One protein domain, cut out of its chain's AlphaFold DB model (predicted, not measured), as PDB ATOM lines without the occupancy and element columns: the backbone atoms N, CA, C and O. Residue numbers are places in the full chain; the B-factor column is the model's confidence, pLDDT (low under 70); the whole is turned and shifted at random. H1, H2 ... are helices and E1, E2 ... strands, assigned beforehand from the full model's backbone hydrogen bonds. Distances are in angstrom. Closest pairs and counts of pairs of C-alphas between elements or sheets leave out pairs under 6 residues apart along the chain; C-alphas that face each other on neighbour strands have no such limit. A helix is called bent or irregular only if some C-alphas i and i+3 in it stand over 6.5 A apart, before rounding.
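AT A GLANCE: This is residues 1 to 131 of the 198 residues of an uncharacterized protein of Prevotella sp (UniProt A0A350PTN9). The domain is a long rod, with the helix H5 running along most of its length and the shorter pieces H1, H4 and H3 packed along H5. H4 sits in the middle, between H5 and the bent helix H2; the small strand pair E1 and E2 lies near the first turns of H5, and residues 86 to 93 stick out beyond that end. The 131 printed residues include five named helices and two named strands, in the order E1 H1 H2 H3 H4 E2 H5; the class is mostly helix, and the sheet E1 - E2 is antiparallel. The whole is loose, with a radius of gyration of the C-alphas of 19.2 A and spans of 66 by 25 by 18 A.

HOW THE PARTS SIT: E1, residues 2 to 4, and E2, residues 79 to 81, are antiparallel neighbours at 128 degrees; N 4 and O 79, 2.8 A apart, and N 81 and O 2, 2.8 A apart, are within hydrogen-bond range. H1, residues 6 to 11, touches H5, residues 98 to 131, at residues 100 to 107 of H5 alone; the closest C-alphas, of Phe 6 and Ile 104, are 5.1 A apart. H2, residues 13 to 44, was assigned as one helix by its hydrogen bonds but is bent: C-alphas 22 and 25 are 7.5 A apart, and its arms H2a, residues 13 to 22, and H2b, residues 25 to 44, stand at a steep tilt of 59 degrees. H2a and H5 are apart. H3, residues 48 to 57, touches H5 at a shallow tilt of 16 degrees, opposite ways, with residues 125 to 129 of H5 alone; the closest C-alphas, of Ser 51 and Ala 129, are 5.5 A apart. H4, residues 62 to 75, touches H2a about perpendicular at 79 degrees, closest at C-alphas 20 and 73, 6.2 A. H4 touches H2b at a steep tilt of 59 degrees, closest at C-alphas 27 and 67, 6.1 A. H4 touches H5 at a shallow tilt of 31 degrees, opposite ways, closest at C-alphas 68 and 114, 5.8 A. H3 and H4 touch only at the corner, closest at C-alphas 57 and 64, 5.3 A. Every O i to N i+4 pair is within hydrogen-bond range in H1, H2a, H3, H4 and H5; in H2b 13 of 16 are.

IN THESE COORDINATES: E1 begins at C-alpha 2, (-14.756, 14.905, -5.806). From first to last C-alpha H2b measures 29.6 A, H4 20.0 A and H5 49.6 A. H5 ends at C-alpha 131, (-19.592, 41.321, 37.491).

THE WHOLE: The C-alphas of Tyr 46 and Thr 88, the two farthest apart, are 67.0 A apart. The printed part has no cut. The link from E2 to H5, 16 residues, is long; the other links are tight. Residue 1 and residues 82 to 96 have pLDDT under 70, and the mean of the printed part is 85.7.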
ATOM      1  N   MET A   1     -13.334  13.199  -9.988       62.06
ATOM      2  CA  MET A   1     -12.664  13.605  -8.730       62.06
ATOM      3  C   MET A   1     -13.617  14.474  -7.940       62.06
ATOM      4  O   MET A   1     -14.120  15.446  -8.493       62.06
ATOM      5  N   GLU A   2     -13.845  14.155  -6.675       74.44
ATOM      6  CA  GLU A   2     -14.756  14.905  -5.806       74.44
ATOM      7  C   GLU A   2     -13.978  15.603  -4.691       74.44
ATOM      8  O   GLU A   2     -12.967  15.083  -4.213       74.44
ATOM      9  N   LYS A   3     -14.429  16.791  -4.272       80.25
ATOM     10  CA  LYS A   3     -13.898  17.444  -3.070       80.25
ATOM     11  C   LYS A   3     -14.424  16.704  -1.843       80.25
ATOM     12  O   LYS A   3     -15.615  16.429  -1.736       80.25
ATOM     13  N   GLN A   4     -13.520  16.331  -0.947       83.38
ATOM     14  CA  GLN A   4     -13.866  15.625   0.274       83.38
ATOM     15  C   GLN A   4     -12.877  15.969   1.389       83.38
ATOM     16  O   GLN A   4     -11.668  16.059   1.169       83.38
ATOM     17  N   SER A   5     -13.390  16.112   2.606       87.19
ATOM     18  CA  SER A   5     -12.610  16.182   3.838       87.19
ATOM     19  C   SER A   5     -13.062  15.076   4.795       87.19
ATOM     20  O   SER A   5     -13.979  14.293   4.513       87.19
ATOM     21  N   PHE A   6     -12.392  14.966   5.938       88.19
ATOM     22  CA  PHE A   6     -12.869  14.132   7.036       88.19
ATOM     23  C   PHE A   6     -14.263  14.565   7.513       88.19
ATOM     24  O   PHE A   6     -15.148  13.717   7.630       88.19
ATOM     25  N   LEU A   7     -14.477  15.871   7.709       86.44
ATOM     26  CA  LEU A   7     -15.733  16.420   8.221       86.44
ATOM     27  C   LEU A   7     -16.878  16.294   7.210       86.44
ATOM     28  O   LEU A   7     -17.968  15.872   7.592       86.44
ATOM     29  N   SER A   8     -16.635  16.549   5.919       87.94
ATOM     30  CA  SER A   8     -17.679  16.387   4.896       87.94
ATOM     31  C   SER A   8     -18.091  14.926   4.700       87.94
ATOM     32  O   SER A   8     -19.249  14.631   4.405       87.94
ATOM     33  N   ASN A   9     -17.174  13.983   4.944       86.81
ATOM     34  CA  ASN A   9     -17.501  12.559   4.964       86.81
ATOM     35  C   ASN A   9     -18.260  12.128   6.231       86.81
ATOM     36  O   ASN A   9     -19.037  11.183   6.163       86.81
ATOM     37  N   LEU A  10     -18.011  12.779   7.371       87.38
ATOM     38  CA  LEU A  10     -18.661  12.475   8.648       87.38
ATOM     39  C   LEU A  10     -20.106  12.997   8.697       87.38
ATOM     40  O   LEU A  10     -20.999  12.279   9.128       87.38
ATOM     41  N   ILE A  11     -20.326  14.233   8.242       86.62
ATOM     42  CA  ILE A  11     -21.634  14.916   8.248       86.62
ATOM     43  C   ILE A  11     -22.517  14.459   7.072       86.62
ATOM     44  O   ILE A  11     -23.745  14.507   7.142       86.62
ATOM     45  N   GLY A  12     -21.886  13.998   5.990       86.88
ATOM     46  CA  GLY A  12     -22.532  13.705   4.716       86.88
ATOM     47  C   GLY A  12     -22.387  14.878   3.747       86.88
ATOM     48  O   GLY A  12     -22.652  16.029   4.092       86.88
ATOM     49  N   LYS A  13     -21.965  14.578   2.512       83.50
ATOM     50  CA  LYS A  13     -21.569  15.584   1.512       83.50
ATOM     51  C   LYS A  13     -22.669  16.609   1.223       83.50
ATOM     52  O   LYS A  13     -22.383  17.798   1.242       83.50
ATOM     53  N   ALA A  14     -23.906  16.163   1.000       85.56
ATOM     54  CA  ALA A  14     -25.022  17.054   0.672       85.56
ATOM     55  C   ALA A  14     -25.292  18.079   1.789       85.56
ATOM     56  O   ALA A  14     -25.307  19.278   1.534       85.56
ATOM     57  N   ASN A  15     -25.401  17.610   3.036       87.69
ATOM     58  CA  ASN A  15     -25.649  18.470   4.195       87.69
ATOM     59  C   ASN A  15     -24.475  19.420   4.464       87.69
ATOM     60  O   ASN A  15     -24.680  20.593   4.762       87.69
ATOM     61  N   TYR A  16     -23.241  18.918   4.343       90.25
ATOM     62  CA  TYR A  16     -22.037  19.719   4.539       90.25
ATOM     63  C   TYR A  16     -21.937  20.852   3.511       90.25
ATOM     64  O   TYR A  16     -21.720  21.998   3.895       90.25
ATOM     65  N   HIS A  17     -22.110  20.547   2.221       87.50
ATOM     66  CA  HIS A  17     -22.010  21.550   1.160       87.50
ATOM     67  C   HIS A  17     -23.147  22.565   1.224       87.50
ATOM     68  O   HIS A  17     -22.860  23.758   1.189       87.50
ATOM     69  N   GLY A  18     -24.391  22.117   1.432       87.44
ATOM     70  CA  GLY A  18     -25.524  23.026   1.622       87.44
ATOM     71  C   GLY A  18     -25.282  23.989   2.784       87.44
ATOM     72  O   GLY A  18     -25.363  25.202   2.620       87.44
ATOM     73  N   PHE A  19     -24.848  23.481   3.942       90.50
ATOM     74  CA  PHE A  19     -24.543  24.341   5.086       90.50
ATOM     75  C   PHE A  19     -23.381  25.313   4.826       90.50
ATOM     76  O   PHE A  19     -23.467  26.493   5.177       90.50
ATOM     77  N   LYS A  20     -22.296  24.831   4.207       91.06
ATOM     78  CA  LYS A  20     -21.092  25.623   3.919       91.06
ATOM     79  C   LYS A  20     -21.360  26.760   2.938       91.06
ATOM     80  O   LYS A  20     -20.859  27.861   3.151       91.06
ATOM     81  N   GLU A  21     -22.107  26.481   1.876       88.69
ATOM     82  CA  GLU A  21     -22.334  27.418   0.773       88.69
ATOM     83  C   GLU A  21     -23.469  28.400   1.079       88.69
ATOM     84  O   GLU A  21     -23.331  29.586   0.783       88.69
ATOM     85  N   GLU A  22     -24.551  27.950   1.721       88.69
ATOM     86  CA  GLU A  22     -25.737  28.789   1.948       88.69
ATOM     87  C   GLU A  22     -25.657  29.606   3.244       88.69
ATOM     88  O   GLU A  22     -26.073  30.765   3.275       88.69
ATOM     89  N   TYR A  23     -25.121  29.027   4.324       91.25
ATOM     90  CA  TYR A  23     -25.310  29.583   5.670       91.25
ATOM     91  C   TYR A  23     -24.014  29.969   6.373       91.25
ATOM     92  O   TYR A  23     -23.970  31.000   7.049       91.25
ATOM     93  N   ALA A  24     -22.954  29.168   6.241       92.12
ATOM     94  CA  ALA A  24     -21.790  29.282   7.115       92.12
ATOM     95  C   ALA A  24     -21.119  30.665   7.041       92.12
ATOM     96  O   ALA A  24     -20.788  31.245   8.075       92.12
ATOM     97  N   LEU A  25     -20.984  31.230   5.838       93.31
ATOM     98  CA  LEU A  25     -20.386  32.551   5.626       93.31
ATOM     99  C   LEU A  25     -21.235  33.675   6.244       93.31
ATOM    100  O   LEU A  25     -20.696  34.551   6.919       93.31
ATOM    101  N   VAL A  26     -22.559  33.627   6.077       94.31
ATOM    102  CA  VAL A  26     -23.486  34.620   6.649       94.31
ATOM    103  C   VAL A  26     -23.466  34.559   8.177       94.31
ATOM    104  O   VAL A  26     -23.294  35.585   8.838       94.31
ATOM    105  N   ILE A  27     -23.568  33.351   8.743       95.06
ATOM    106  CA  ILE A  27     -23.488  33.116  10.191       95.06
ATOM    107  C   ILE A  27     -22.155  33.632  10.738       95.06
ATOM    108  O   ILE A  27     -22.129  34.279  11.786       95.06
ATOM    109  N   PHE A  28     -21.053  33.385  10.026       94.62
ATOM    110  CA  PHE A  28     -19.732  33.854  10.423       94.62
ATOM    111  C   PHE A  28     -19.655  35.379  10.499       94.62
ATOM    112  O   PHE A  28     -19.194  35.899  11.516       94.62
ATOM    113  N   PHE A  29     -20.112  36.106   9.477       94.56
ATOM    114  CA  PHE A  29     -20.059  37.570   9.491       94.56
ATOM    115  C   PHE A  29     -20.948  38.171  10.581       94.56
ATOM    116  O   PHE A  29     -20.490  39.043  11.320       94.56
ATOM    117  N   ILE A  30     -22.180  37.675  10.730       94.69
ATOM    118  CA  ILE A  30     -23.108  38.157  11.762       94.69
ATOM    119  C   ILE A  30     -22.551  37.859  13.157       94.69
ATOM    120  O   ILE A  30     -22.438  38.763  13.983       94.69
ATOM    121  N   GLY A  31     -22.166  36.607  13.417       94.25
ATOM    122  CA  GLY A  31     -21.655  36.190  14.720       94.25
ATOM    123  C   GLY A  31     -20.365  36.915  15.093       94.25
ATOM    124  O   GLY A  31     -20.257  37.451  16.192       94.25
ATOM    125  N   THR A  32     -19.415  37.022  14.160       95.00
ATOM    126  CA  THR A  32     -18.151  37.733  14.400       95.00
ATOM    127  C   THR A  32     -18.387  39.225  14.615       95.00
ATOM    128  O   THR A  32     -17.793  39.795  15.524       95.00
ATOM    129  N   GLY A  33     -19.282  39.854  13.847       95.00
ATOM    130  CA  GLY A  33     -19.647  41.259  14.037       95.00
ATOM    131  C   GLY A  33     -20.264  41.521  15.411       95.00
ATOM    132  O   GLY A  33     -19.830  42.428  16.120       95.00
ATOM    133  N   LEU A  34     -21.219  40.685  15.835       93.94
ATOM    134  CA  LEU A  34     -21.826  40.783  17.164       93.94
ATOM    135  C   LEU A  34     -20.787  40.603  18.274       93.94
ATOM    136  O   LEU A  34     -20.738  41.412  19.199       93.94
ATOM    137  N   LEU A  35     -19.931  39.584  18.179       94.12
ATOM    138  CA  LEU A  35     -18.888  39.329  19.175       94.12
ATOM    139  C   LEU A  35     -17.842  40.448  19.213       94.12
ATOM    140  O   LEU A  35     -17.414  40.825  20.302       94.12
ATOM    141  N   ALA A  36     -17.465  41.009  18.063       94.69
ATOM    142  CA  ALA A  36     -16.503  42.105  17.966       94.69
ATOM    143  C   ALA A  36     -17.019  43.408  18.591       94.69
ATOM    144  O   ALA A  36     -16.218  44.211  19.054       94.69
ATOM    145  N   ILE A  37     -18.337  43.614  18.637       93.00
ATOM    146  CA  ILE A  37     -18.948  44.781  19.286       93.00
ATOM    147  C   ILE A  37     -19.203  44.499  20.770       93.00
ATOM    148  O   ILE A  37     -18.830  45.290  21.638       93.00
ATOM    149  N   LEU A  38     -19.831  43.364  21.080       92.31
ATOM    150  CA  LEU A  38     -20.307  43.069  22.430       92.31
ATOM    151  C   LEU A  38     -19.174  42.678  23.376       92.31
ATOM    152  O   LEU A  38     -19.206  43.083  24.534       92.31
ATOM    153  N   THR A  39     -18.154  41.954  22.901       91.25
ATOM    154  CA  THR A  39     -17.039  41.531  23.764       91.25
ATOM    155  C   THR A  39     -16.261  42.734  24.301       91.25
ATOM    156  O   THR A  39     -16.146  42.831  25.522       91.25
ATOM    157  N   PRO A  40     -15.809  43.711  23.486       92.75
ATOM    158  CA  PRO A  40     -15.187  44.927  24.014       92.75
ATOM    159  C   PRO A  40     -16.107  45.709  24.954       92.75
ATOM    160  O   PRO A  40     -15.656  46.216  25.976       92.75
ATOM    161  N   LEU A  41     -17.410  45.759  24.659       92.06
ATOM    162  CA  LEU A  41     -18.372  46.476  25.493       92.06
ATOM    163  C   LEU A  41     -18.456  45.910  26.922       92.06
ATOM    164  O   LEU A  41     -18.636  46.682  27.863       92.06
ATOM    165  N   THR A  42     -18.251  44.598  27.107       90.62
ATOM    166  CA  THR A  42     -18.224  43.971  28.448       90.62
ATOM    167  C   THR A  42     -17.084  44.463  29.350       90.62
ATOM    168  O   THR A  42     -17.183  44.338  30.567       90.62
ATOM    169  N   PHE A  43     -16.025  45.063  28.793       86.62
ATOM    170  CA  PHE A  43     -14.936  45.647  29.590       86.62
ATOM    171  C   PHE A  43     -15.291  47.020  30.169       86.62
ATOM    172  O   PHE A  43     -14.713  47.428  31.174       86.62
ATOM    173  N   PHE A  44     -16.226  47.737  29.541       88.75
ATOM    174  CA  PHE A  44     -16.567  49.115  29.908       88.75
ATOM    175  C   PHE A  44     -17.913  49.219  30.628       88.75
ATOM    176  O   PHE A  44     -18.095  50.087  31.483       88.75
ATOM    177  N   CYS A  45     -18.854  48.333  30.308       90.12
ATOM    178  CA  CYS A  45     -20.216  48.368  30.824       90.12
ATOM    179  C   CYS A  45     -20.514  47.096  31.621       90.12
ATOM    180  O   CYS A  45     -20.354  46.006  31.096       90.12
ATOM    181  N   TYR A  46     -21.023  47.233  32.852       87.69
ATOM    182  CA  TYR A  46     -21.468  46.116  33.706       87.69
ATOM    183  C   TYR A  46     -22.986  46.172  33.903       87.69
ATOM    184  O   TYR A  46     -23.498  46.477  34.990       87.69
ATOM    185  N   TRP A  47     -23.728  46.011  32.809       88.00
ATOM    186  CA  TRP A  47     -25.188  46.125  32.789       88.00
ATOM    187  C   TRP A  47     -25.845  44.748  32.735       88.00
ATOM    188  O   TRP A  47     -25.442  43.902  31.940       88.00
ATOM    189  N   GLY A  48     -26.913  44.547  33.515       85.12
ATOM    190  CA  GLY A  48     -27.659  43.281  33.523       85.12
ATOM    191  C   GLY A  48     -28.194  42.900  32.139       85.12
ATOM    192  O   GLY A  48     -28.025  41.765  31.712       85.12
ATOM    193  N   ILE A  49     -28.723  43.869  31.384       88.31
ATOM    194  CA  ILE A  49     -29.195  43.655  30.002       88.31
ATOM    195  C   ILE A  49     -28.054  43.163  29.102       88.31
ATOM    196  O   ILE A  49     -28.236  42.223  28.331       88.31
ATOM    197  N   LEU A  50     -26.865  43.760  29.229       89.94
ATOM    198  CA  LEU A  50     -25.697  43.353  28.453       89.94
ATOM    199  C   LEU A  50     -25.262  41.928  28.822       89.94
ATOM    200  O   LEU A  50     -24.942  41.150  27.930       89.94
ATOM    201  N   SER A  51     -25.321  41.552  30.104       89.75
ATOM    202  CA  SER A  51     -25.086  40.167  30.535       89.75
ATOM    203  C   SER A  51     -26.097  39.193  29.933       89.75
ATOM    204  O   SER A  51     -25.699  38.120  29.486       89.75
ATOM    205  N   SER A  52     -27.381  39.547  29.888       89.38
ATOM    206  CA  SER A  52     -28.416  38.692  29.298       89.38
ATOM    207  C   SER A  52     -28.195  38.475  27.803       89.38
ATOM    208  O   SER A  52     -28.222  37.337  27.339       89.38
ATOM    209  N   VAL A  53     -27.909  39.544  27.050       91.31
ATOM    210  CA  VAL A  53     -27.593  39.442  25.615       91.31
ATOM    211  C   VAL A  53     -26.341  38.595  25.401       91.31
ATOM    212  O   VAL A  53     -26.347  37.688  24.573       91.31
ATOM    213  N   PHE A  54     -25.286  38.836  26.180       90.50
ATOM    214  CA  PHE A  54     -24.035  38.091  26.070       90.50
ATOM    215  C   PHE A  54     -24.224  36.596  26.374       90.50
ATOM    216  O   PHE A  54     -23.675  35.752  25.666       90.50
ATOM    217  N   ASN A  55     -25.069  36.247  27.350       89.25
ATOM    218  CA  ASN A  55     -25.418  34.859  27.671       89.25
ATOM    219  C   ASN A  55     -26.155  34.138  26.531       89.25
ATOM    220  O   ASN A  55     -25.951  32.937  26.345       89.25
ATOM    221  N   LEU A  56     -26.977  34.851  25.753       91.00
ATOM    222  CA  LEU A  56     -27.688  34.281  24.604       91.00
ATOM    223  C   LEU A  56     -26.752  33.938  23.441       91.00
ATOM    224  O   LEU A  56     -27.015  32.990  22.703       91.00
ATOM    225  N   ILE A  57     -25.655  34.676  23.273       92.38
ATOM    226  CA  ILE A  57     -24.796  34.570  22.085       92.38
ATOM    227  C   ILE A  57     -23.410  33.968  22.355       92.38
ATOM    228  O   ILE A  57     -22.606  33.909  21.431       92.38
ATOM    229  N   THR A  58     -23.109  33.538  23.585       92.38
ATOM    230  CA  THR A  58     -21.805  32.958  23.960       92.38
ATOM    231  C   THR A  58     -21.929  31.701  24.823       92.38
ATOM    232  O   THR A  58     -22.974  31.414  25.416       92.38
ATOM    233  N   GLY A  59     -20.831  30.952  24.942       90.25
ATOM    234  CA  GLY A  59     -20.749  29.770  25.791       90.25
ATOM    235  C   GLY A  59     -21.588  28.618  25.255       90.25
ATOM    236  O   GLY A  59     -21.551  28.310  24.070       90.25
ATOM    237  N   THR A  60     -22.360  27.964  26.120       90.12
ATOM    238  CA  THR A  60     -23.180  26.800  25.733       90.12
ATOM    239  C   THR A  60     -24.504  27.171  25.060       90.12
ATOM    240  O   THR A  60     -25.394  26.329  24.968       90.12
ATOM    241  N   SER A  61     -24.688  28.427  24.639       93.12
ATOM    242  CA  SER A  61     -25.901  28.805  23.920       93.12
ATOM    243  C   SER A  61     -25.936  28.144  22.540       93.12
ATOM    244  O   SER A  61     -24.908  28.000  21.875       93.12
ATOM    245  N   LEU A  62     -27.132  27.759  22.082       93.88
ATOM    246  CA  LEU A  62     -27.294  27.126  20.768       93.88
ATOM    247  C   LEU A  62     -26.780  28.026  19.637       93.88
ATOM    248  O   LEU A  62     -26.136  27.535  18.715       93.88
ATOM    249  N   LEU A  63     -26.994  29.342  19.737       94.06
ATOM    250  CA  LEU A  63     -26.506  30.311  18.752       94.06
ATOM    251  C   LEU A  63     -24.977  30.308  18.650       94.06
ATOM    252  O   LEU A  63     -24.439  30.315  17.543       94.06
ATOM    253  N   PHE A  64     -24.270  30.247  19.785       95.62
ATOM    254  CA  PHE A  64     -22.810  30.211  19.778       95.62
ATOM    255  C   PHE A  64     -22.272  28.879  19.253       95.62
ATOM    256  O   PHE A  64     -21.316  28.864  18.484       95.62
ATOM    257  N   ILE A  65     -22.916  27.762  19.601       95.50
ATOM    258  CA  ILE A  65     -22.559  26.436  19.075       95.50
ATOM    259  C   ILE A  65     -22.714  26.406  17.548       95.50
ATOM    260  O   ILE A  65     -21.814  25.937  16.852       95.50
ATOM    261  N   VAL A  66     -23.813  26.950  17.015       95.31
ATOM    262  CA  VAL A  66     -24.038  27.064  15.564       95.31
ATOM    263  C   VAL A  66     -22.985  27.962  14.908       95.31
ATOM    264  O   VAL A  66     -22.451  27.604  13.859       95.31
ATOM    265  N   TYR A  67     -22.628  29.086  15.535       96.06
ATOM    266  CA  TYR A  67     -21.543  29.950  15.064       96.06
ATOM    267  C   TYR A  67     -20.193  29.216  15.010       96.06
ATOM    268  O   TYR A  67     -19.496  29.273  13.996       96.06
ATOM    269  N   VAL A  68     -19.838  28.475  16.062       96.62
ATOM    270  CA  VAL A  68     -18.603  27.680  16.110       96.62
ATOM    271  C   VAL A  68     -18.617  26.580  15.046       96.62
ATOM    272  O   VAL A  68     -17.609  26.373  14.372       96.62
ATOM    273  N   ALA A  69     -19.752  25.910  14.831       94.50
ATOM    274  CA  ALA A  69     -19.898  24.918  13.769       94.50
ATOM    275  C   ALA A  69     -19.705  25.535  12.371       94.50
ATOM    276  O   ALA A  69     -18.977  24.973  11.550       94.50
ATOM    277  N   ALA A  70     -20.286  26.712  12.115       95.44
ATOM    278  CA  ALA A  70     -20.071  27.469  10.880       95.44
ATOM    279  C   ALA A  70     -18.590  27.819  10.675       95.44
ATOM    280  O   ALA A  70     -18.053  27.598   9.589       95.44
ATOM    281  N   LEU A  71     -17.906  28.282  11.725       95.69
ATOM    282  CA  LEU A  71     -16.476  28.583  11.680       95.69
ATOM    283  C   LEU A  71     -15.640  27.337  11.347       95.69
ATOM    284  O   LEU A  71     -14.762  27.399  10.488       95.69
ATOM    285  N   ILE A  72     -15.931  26.195  11.980       95.69
ATOM    286  CA  ILE A  72     -15.238  24.927  11.710       95.69
ATOM    287  C   ILE A  72     -15.402  24.530  10.240       95.69
ATOM    288  O   ILE A  72     -14.419  24.198   9.583       95.69
ATOM    289  N   VAL A  73     -16.625  24.591   9.708       94.00
ATOM    290  CA  VAL A  73     -16.914  24.221   8.313       94.00
ATOM    291  C   VAL A  73     -16.229  25.165   7.316       94.00
ATOM    292  O   VAL A  73     -15.728  24.706   6.286       94.00
ATOM    293  N   LEU A  74     -16.150  26.465   7.617       93.12
ATOM    294  CA  LEU A  74     -15.438  27.438   6.779       93.12
ATOM    295  C   LEU A  74     -13.919  27.226   6.781       93.12
ATOM    296  O   LEU A  74     -13.282  27.367   5.738       93.12
ATOM    297  N   LEU A  75     -13.339  26.888   7.935       93.38
ATOM    298  CA  LEU A  75     -11.898  26.651   8.089       93.38
ATOM    299  C   LEU A  75     -11.457  25.253   7.621       93.38
ATOM    300  O   LEU A  75     -10.256  24.987   7.481       93.38
ATOM    301  N   ASP A  76     -12.405  24.349   7.392       92.12
ATOM    302  CA  ASP A  76     -12.133  23.000   6.922       92.12
ATOM    303  C   ASP A  76     -11.663  22.983   5.458       92.12
ATOM    304  O   ASP A  76     -12.254  23.588   4.554       92.12
ATOM    305  N   LYS A  77     -10.571  22.250   5.224       85.88
ATOM    306  CA  LYS A  77      -9.900  22.160   3.925       85.88
ATOM    307  C   LYS A  77     -10.281  20.868   3.223       85.88
ATOM    308  O   LYS A  77      -9.904  19.773   3.635       85.88
ATOM    309  N   GLU A  78     -10.970  21.018   2.102       84.81
ATOM    310  CA  GLU A  78     -11.370  19.896   1.264       84.81
ATOM    311  C   GLU A  78     -10.289  19.559   0.241       84.81
ATOM    312  O   GLU A  78      -9.691  20.436  -0.386       84.81
ATOM    313  N   VAL A  79     -10.058  18.264   0.049       85.12
ATOM    314  CA  VAL A  79      -9.057  17.741  -0.880       85.12
ATOM    315  C   VAL A  79      -9.770  16.989  -1.996       85.12
ATOM    316  O   VAL A  79     -10.799  16.357  -1.776       85.12
ATOM    317  N   LYS A  80      -9.235  17.057  -3.216       80.19
ATOM    318  CA  LYS A  80      -9.757  16.277  -4.341       80.19
ATOM    319  C   LYS A  80      -9.387  14.805  -4.142       80.19
ATOM    320  O   LYS A  80      -8.207  14.480  -4.028       80.19
ATOM    321  N   VAL A  81     -10.385  13.932  -4.091       75.56
ATOM    322  CA  VAL A  81     -10.225  12.481  -3.968       75.56
ATOM    323  C   VAL A  81     -10.790  11.821  -5.227       75.56
ATOM    324  O   VAL A  81     -11.812  12.246  -5.774       75.56
ATOM    325  N   GLU A  82     -10.098  10.803  -5.724       69.50
ATOM    326  CA  GLU A  82     -10.590   9.970  -6.817       69.50
ATOM    327  C   GLU A  82     -11.677   9.027  -6.297       69.50
ATOM    328  O   GLU A  82     -11.456   8.227  -5.387       69.50
ATOM    329  N   THR A  83     -12.869   9.146  -6.871       60.38
ATOM    330  CA  THR A  83     -14.004   8.253  -6.656       60.38
ATOM    331  C   THR A  83     -14.409   7.723  -8.027       60.38
ATOM    332  O   THR A  83     -14.806   8.502  -8.891       60.38
ATOM    333  N   HIS A  84     -14.254   6.416  -8.265       54.81
ATOM    334  CA  HIS A  84     -14.844   5.786  -9.447       54.81
ATOM    335  C   HIS A  84     -16.334   5.562  -9.186       54.81
ATOM    336  O   HIS A  84     -16.704   4.913  -8.208       54.81
ATOM    337  N   SER A  85     -17.173   6.115 -10.061       44.94
ATOM    338  CA  SER A  85     -18.627   5.944 -10.071       44.94
ATOM    339  C   SER A  85     -19.074   4.783 -10.963       44.94
ATOM    340  O   SER A  85     -20.175   4.834 -11.496       44.94
ATOM    341  N   ASP A  86     -18.239   3.759 -11.155       42.38
ATOM    342  CA  ASP A  86     -18.604   2.607 -11.979       42.38
ATOM    343  C   ASP A  86     -18.925   1.402 -11.103       42.38
ATOM    344  O   ASP A  86     -18.069   0.698 -10.559       42.38
ATOM    345  N   SER A  87     -20.228   1.185 -10.968       52.69
ATOM    346  CA  SER A  87     -20.828  -0.073 -10.568       52.69
ATOM    347  C   SER A  87     -20.333  -1.190 -11.485       52.69
ATOM    348  O   SER A  87     -20.831  -1.313 -12.597       52.69
ATOM    349  N   THR A  88     -19.355  -1.989 -11.049       46.03
ATOM    350  CA  THR A  88     -19.250  -3.440 -11.351       46.03
ATOM    351  C   THR A  88     -17.987  -4.097 -10.805       46.03
ATOM    352  O   THR A  88     -17.969  -5.317 -10.669       46.03
ATOM    353  N   ILE A  89     -16.947  -3.352 -10.429       44.53
ATOM    354  CA  ILE A  89     -15.699  -3.967  -9.968       44.53
ATOM    355  C   ILE A  89     -15.532  -3.708  -8.475       44.53
ATOM    356  O   ILE A  89     -15.609  -2.576  -8.011       44.53
ATOM    357  N   ALA A  90     -15.405  -4.819  -7.746       41.56
ATOM    358  CA  ALA A  90     -15.183  -4.993  -6.318       41.56
ATOM    359  C   ALA A  90     -14.745  -3.746  -5.534       41.56
ATOM    360  O   ALA A  90     -13.869  -3.006  -5.961       41.56
ATOM    361  N   LYS A  91     -15.286  -3.624  -4.310       42.59
ATOM    362  CA  LYS A  91     -14.898  -2.726  -3.204       42.59
ATOM    363  C   LYS A  91     -13.387  -2.759  -2.884       42.59
ATOM    364  O   LYS A  91     -12.990  -3.071  -1.761       42.59
ATOM    365  N   GLN A  92     -12.513  -2.421  -3.823       43.19
ATOM    366  CA  GLN A  92     -11.151  -2.035  -3.529       43.19
ATOM    367  C   GLN A  92     -11.278  -0.700  -2.809       43.19
ATOM    368  O   GLN A  92     -11.607   0.324  -3.402       43.19
ATOM    369  N   LYS A  93     -11.083  -0.729  -1.486       49.41
ATOM    370  CA  LYS A  93     -10.836   0.474  -0.692       49.41
ATOM    371  C   LYS A  93      -9.597   1.135  -1.291       49.41
ATOM    372  O   LYS A  93      -8.480   0.814  -0.889       49.41
ATOM    373  N   VAL A  94      -9.794   2.017  -2.270       57.28
ATOM    374  CA  VAL A  94      -8.732   2.859  -2.813       57.28
ATOM    375  C   VAL A  94      -8.062   3.516  -1.614       57.28
ATOM    376  O   VAL A  94      -8.722   4.109  -0.751       57.28
ATOM    377  N   LYS A  95      -6.750   3.311  -1.493       63.78
ATOM    378  CA  LYS A  95      -5.970   3.822  -0.370       63.78
ATOM    379  C   LYS A  95      -6.063   5.343  -0.421       63.78
ATOM    380  O   LYS A  95      -5.475   5.963  -1.301       63.78
ATOM    381  N   LYS A  96      -6.835   5.934   0.501       69.44
ATOM    382  CA  LYS A  96      -7.032   7.388   0.544       69.44
ATOM    383  C   LYS A  96      -5.664   8.092   0.547       69.44
ATOM    384  O   LYS A  96      -4.769   7.639   1.275       69.44
ATOM    385  N   PRO A  97      -5.496   9.168  -0.242       77.12
ATOM    386  CA  PRO A  97      -4.210   9.835  -0.384       77.12
ATOM    387  C   PRO A  97      -3.738  10.392   0.964       77.12
ATOM    388  O   PRO A  97      -4.539  10.672   1.858       77.12
ATOM    389  N   PHE A  98      -2.424  10.568   1.126       80.12
ATOM    390  CA  PHE A  98      -1.848  11.118   2.361       80.12
ATOM    391  C   PHE A  98      -2.453  12.485   2.726       80.12
ATOM    392  O   PHE A  98      -2.740  12.750   3.890       80.12
ATOM    393  N   THR A  99      -2.758  13.301   1.717       79.94
ATOM    394  CA  THR A  99      -3.452  14.587   1.854       79.94
ATOM    395  C   THR A  99      -4.822  14.460   2.520       79.94
ATOM    396  O   THR A  99      -5.182  15.311   3.324       79.94
ATOM    397  N   TYR A 100      -5.561  13.370   2.285       83.94
ATOM    398  CA  TYR A 100      -6.811  13.109   3.001       83.94
ATOM    399  C   TYR A 100      -6.565  12.824   4.486       83.94
ATOM    400  O   TYR A 100      -7.309  13.311   5.331       83.94
ATOM    401  N   LYS A 101      -5.513  12.074   4.841       84.88
ATOM    402  CA  LYS A 101      -5.183  11.814   6.255       84.88
ATOM    403  C   LYS A 101      -4.873  13.106   7.015       84.88
ATOM    404  O   LYS A 101      -5.261  13.221   8.174       84.88
ATOM    405  N   LEU A 102      -4.260  14.092   6.357       88.25
ATOM    406  CA  LEU A 102      -4.060  15.423   6.939       88.25
ATOM    407  C   LEU A 102      -5.388  16.129   7.252       88.25
ATOM    408  O   LEU A 102      -5.484  16.781   8.286       88.25
ATOM    409  N   THR A 103      -6.435  15.941   6.436       90.06
ATOM    410  CA  THR A 103      -7.772  16.498   6.738       90.06
ATOM    411  C   THR A 103      -8.402  15.892   7.991       90.06
ATOM    412  O   THR A 103      -9.199  16.555   8.641       90.06
ATOM    413  N   ILE A 104      -8.030  14.662   8.368       88.75
ATOM    414  CA  ILE A 104      -8.494  14.038   9.617       88.75
ATOM    415  C   ILE A 104      -7.878  14.767  10.808       88.75
ATOM    416  O   ILE A 104      -8.599  15.211  11.696       88.75
ATOM    417  N   VAL A 105      -6.551  14.921  10.804       92.56
ATOM    418  CA  VAL A 105      -5.829  15.615  11.882       92.56
ATOM    419  C   VAL A 105      -6.311  17.062  11.995       92.56
ATOM    420  O   VAL A 105      -6.609  17.524  13.092       92.56
ATOM    421  N   TRP A 106      -6.460  17.752  10.860       93.88
ATOM    422  CA  TRP A 106      -6.977  19.119  10.816       93.88
ATOM    423  C   TRP A 106      -8.421  19.221  11.319       93.88
ATOM    424  O   TRP A 106      -8.715  20.060  12.164       93.88
ATOM    425  N   GLY A 107      -9.314  18.341  10.862       92.94
ATOM    426  CA  GLY A 107     -10.710  18.326  11.297       92.94
ATOM    427  C   GLY A 107     -10.855  18.071  12.799       92.94
ATOM    428  O   GLY A 107     -11.625  18.759  13.462       92.94
ATOM    429  N   LEU A 108     -10.071  17.142  13.359       94.38
ATOM    430  CA  LEU A 108     -10.041  16.902  14.806       94.38
ATOM    431  C   LEU A 108      -9.531  18.123  15.574       94.38
ATOM    432  O   LEU A 108     -10.134  18.505  16.575       94.38
ATOM    433  N   PHE A 109      -8.464  18.763  15.091       96.00
ATOM    434  CA  PHE A 109      -7.949  19.997  15.679       96.00
ATOM    435  C   PHE A 109      -9.013  21.105  15.704       96.00
ATOM    436  O   PHE A 109      -9.196  21.747  16.738       96.00
ATOM    437  N   LEU A 110      -9.767  21.287  14.614       96.25
ATOM    438  CA  LEU A 110     -10.856  22.267  14.546       96.25
ATOM    439  C   LEU A 110     -11.984  21.963  15.541       96.25
ATOM    440  O   LEU A 110     -12.461  22.873  16.216       96.25
ATOM    441  N   VAL A 111     -12.391  20.696  15.671       95.94
ATOM    442  CA  VAL A 111     -13.434  20.286  16.629       95.94
ATOM    443  C   VAL A 111     -12.987  20.541  18.068       95.94
ATOM    444  O   VAL A 111     -13.732  21.141  18.841       95.94
ATOM    445  N   VAL A 112     -11.760  20.146  18.422       97.12
ATOM    446  CA  VAL A 112     -11.193  20.416  19.755       97.12
ATOM    447  C   VAL A 112     -11.110  21.921  20.008       97.12
ATOM    448  O   VAL A 112     -11.538  22.384  21.063       97.12
ATOM    449  N   GLY A 113     -10.640  22.701  19.030       97.06
ATOM    450  CA  GLY A 113     -10.606  24.161  19.113       97.06
ATOM    451  C   GLY A 113     -11.989  24.778  19.348       97.06
ATOM    452  O   GLY A 113     -12.131  25.661  20.192       97.06
ATOM    453  N   GLY A 114     -13.024  24.270  18.676       96.38
ATOM    454  CA  GLY A 114     -14.407  24.697  18.883       96.38
ATOM    455  C   GLY A 114     -14.924  24.409  20.296       96.38
ATOM    456  O   GLY A 114     -15.522  25.284  20.921       96.38
ATOM    457  N   ILE A 115     -14.638  23.221  20.837       95.69
ATOM    458  CA  ILE A 115     -14.994  22.861  22.221       95.69
ATOM    459  C   ILE A 115     -14.294  23.795  23.215       95.69
ATOM    460  O   ILE A 115     -14.934  24.310  24.132       95.69
ATOM    461  N   VAL A 116     -13.000  24.059  23.015       96.38
ATOM    462  CA  VAL A 116     -12.229  24.985  23.858       96.38
ATOM    463  C   VAL A 116     -12.810  26.399  23.794       96.38
ATOM    464  O   VAL A 116     -12.945  27.044  24.833       96.38
ATOM    465  N   ALA A 117     -13.221  26.872  22.613       94.44
ATOM    466  CA  ALA A 117     -13.865  28.174  22.459       94.44
ATOM    467  C   ALA A 117     -15.206  28.252  23.212       94.44
ATOM    468  O   ALA A 117     -15.459  29.229  23.922       94.44
ATOM    469  N   ILE A 118     -16.048  27.218  23.121       95.06
ATOM    470  CA  ILE A 118     -17.312  27.119  23.872       95.06
ATOM    471  C   ILE A 118     -17.048  27.128  25.378       95.06
ATOM    472  O   ILE A 118     -17.687  27.878  26.115       95.06
ATOM    473  N   TYR A 119     -16.085  26.335  25.846       93.81
ATOM    474  CA  TYR A 119     -15.735  26.275  27.260       93.81
ATOM    475  C   TYR A 119     -15.202  27.620  27.777       93.81
ATOM    476  O   TYR A 119     -15.699  28.140  28.776       93.81
ATOM    477  N   GLY A 120     -14.237  28.217  27.073       91.12
ATOM    478  CA  GLY A 120     -13.628  29.492  27.452       91.12
ATOM    479  C   GLY A 120     -14.639  30.637  27.477       91.12
ATOM    480  O   GLY A 120     -14.685  31.404  28.437       91.12
ATOM    481  N   THR A 121     -15.513  30.714  26.473       92.56
ATOM    482  CA  THR A 121     -16.580  31.727  26.448       92.56
ATOM    483  C   THR A 121     -17.664  31.462  27.493       92.56
ATOM    484  O   THR A 121     -18.185  32.413  28.070       92.56
ATOM    485  N   ASN A 122     -17.966  30.200  27.817       91.25
ATOM    486  CA  ASN A 122     -18.879  29.850  28.907       91.25
ATOM    487  C   ASN A 122     -18.321  30.253  30.283       91.25
ATOM    488  O   ASN A 122     -19.066  30.751  31.124       91.25
ATOM    489  N   LYS A 123     -17.017  30.083  30.502       89.25
ATOM    490  CA  LYS A 123     -16.338  30.586  31.701       89.25
ATOM    491  C   LYS A 123     -16.406  32.113  31.762       89.25
ATOM    492  O   LYS A 123     -16.818  32.693  32.763       89.25
ATOM    493  N   TYR A 124     -16.075  32.779  30.654       89.44
ATOM    494  CA  TYR A 124     -16.092  34.240  30.584       89.44
ATOM    495  C   TYR A 124     -17.490  34.839  30.800       89.44
ATOM    496  O   TYR A 124     -17.629  35.806  31.549       89.44
ATOM    497  N   ARG A 125     -18.548  34.264  30.211       88.56
ATOM    498  CA  ARG A 125     -19.915  34.782  30.392       88.56
ATOM    499  C   ARG A 125     -20.393  34.673  31.842       88.56
ATOM    500  O   ARG A 125     -21.059  35.587  32.314       88.56
ATOM    501  N   ARG A 126     -20.021  33.610  32.569       86.88
ATOM    502  CA  ARG A 126     -20.346  33.450  34.001       86.88
ATOM    503  C   ARG A 126     -19.622  34.475  34.849       86.88
ATOM    504  O   ARG A 126     -20.249  35.151  35.660       86.88
ATOM    505  N   TYR A 127     -18.327  34.644  34.590       86.62
ATOM    506  CA  TYR A 127     -17.540  35.704  35.198       86.62
ATOM    507  C   TYR A 127     -18.213  37.066  34.993       86.62
ATOM    508  O   TYR A 127     -18.480  37.765  35.965       86.62
ATOM    509  N   TYR A 128     -18.560  37.424  33.755       88.06
ATOM    510  CA  TYR A 128     -19.193  38.704  33.447       88.06
ATOM    511  C   TYR A 128     -20.604  38.845  34.051       88.06
ATOM    512  O   TYR A 128     -20.968  39.922  34.528       88.06
ATOM    513  N   ALA A 129     -21.379  37.759  34.118       88.00
ATOM    514  CA  ALA A 129     -22.666  37.743  34.807       88.00
ATOM    515  C   ALA A 129     -22.510  38.065  36.297       88.00
ATOM    516  O   ALA A 129     -23.249  38.896  36.823       88.00
ATOM    517  N   PHE A 130     -21.491  37.503  36.956       85.94
ATOM    518  CA  PHE A 130     -21.141  37.878  38.324       85.94
ATOM    519  C   PHE A 130     -20.759  39.362  38.430       85.94
ATOM    520  O   PHE A 130     -21.266  40.051  39.311       85.94
ATOM    521  N   GLN A 131     -19.947  39.891  37.505       86.38
ATOM    522  CA  GLN A 131     -19.592  41.321  37.491       86.38
ATOM    523  C   GLN A 131     -20.831  42.233  37.456       86.38
ATOM    524  O   GLN A 131     -20.827  43.316  38.046       86.38
TER     525      GLN A 131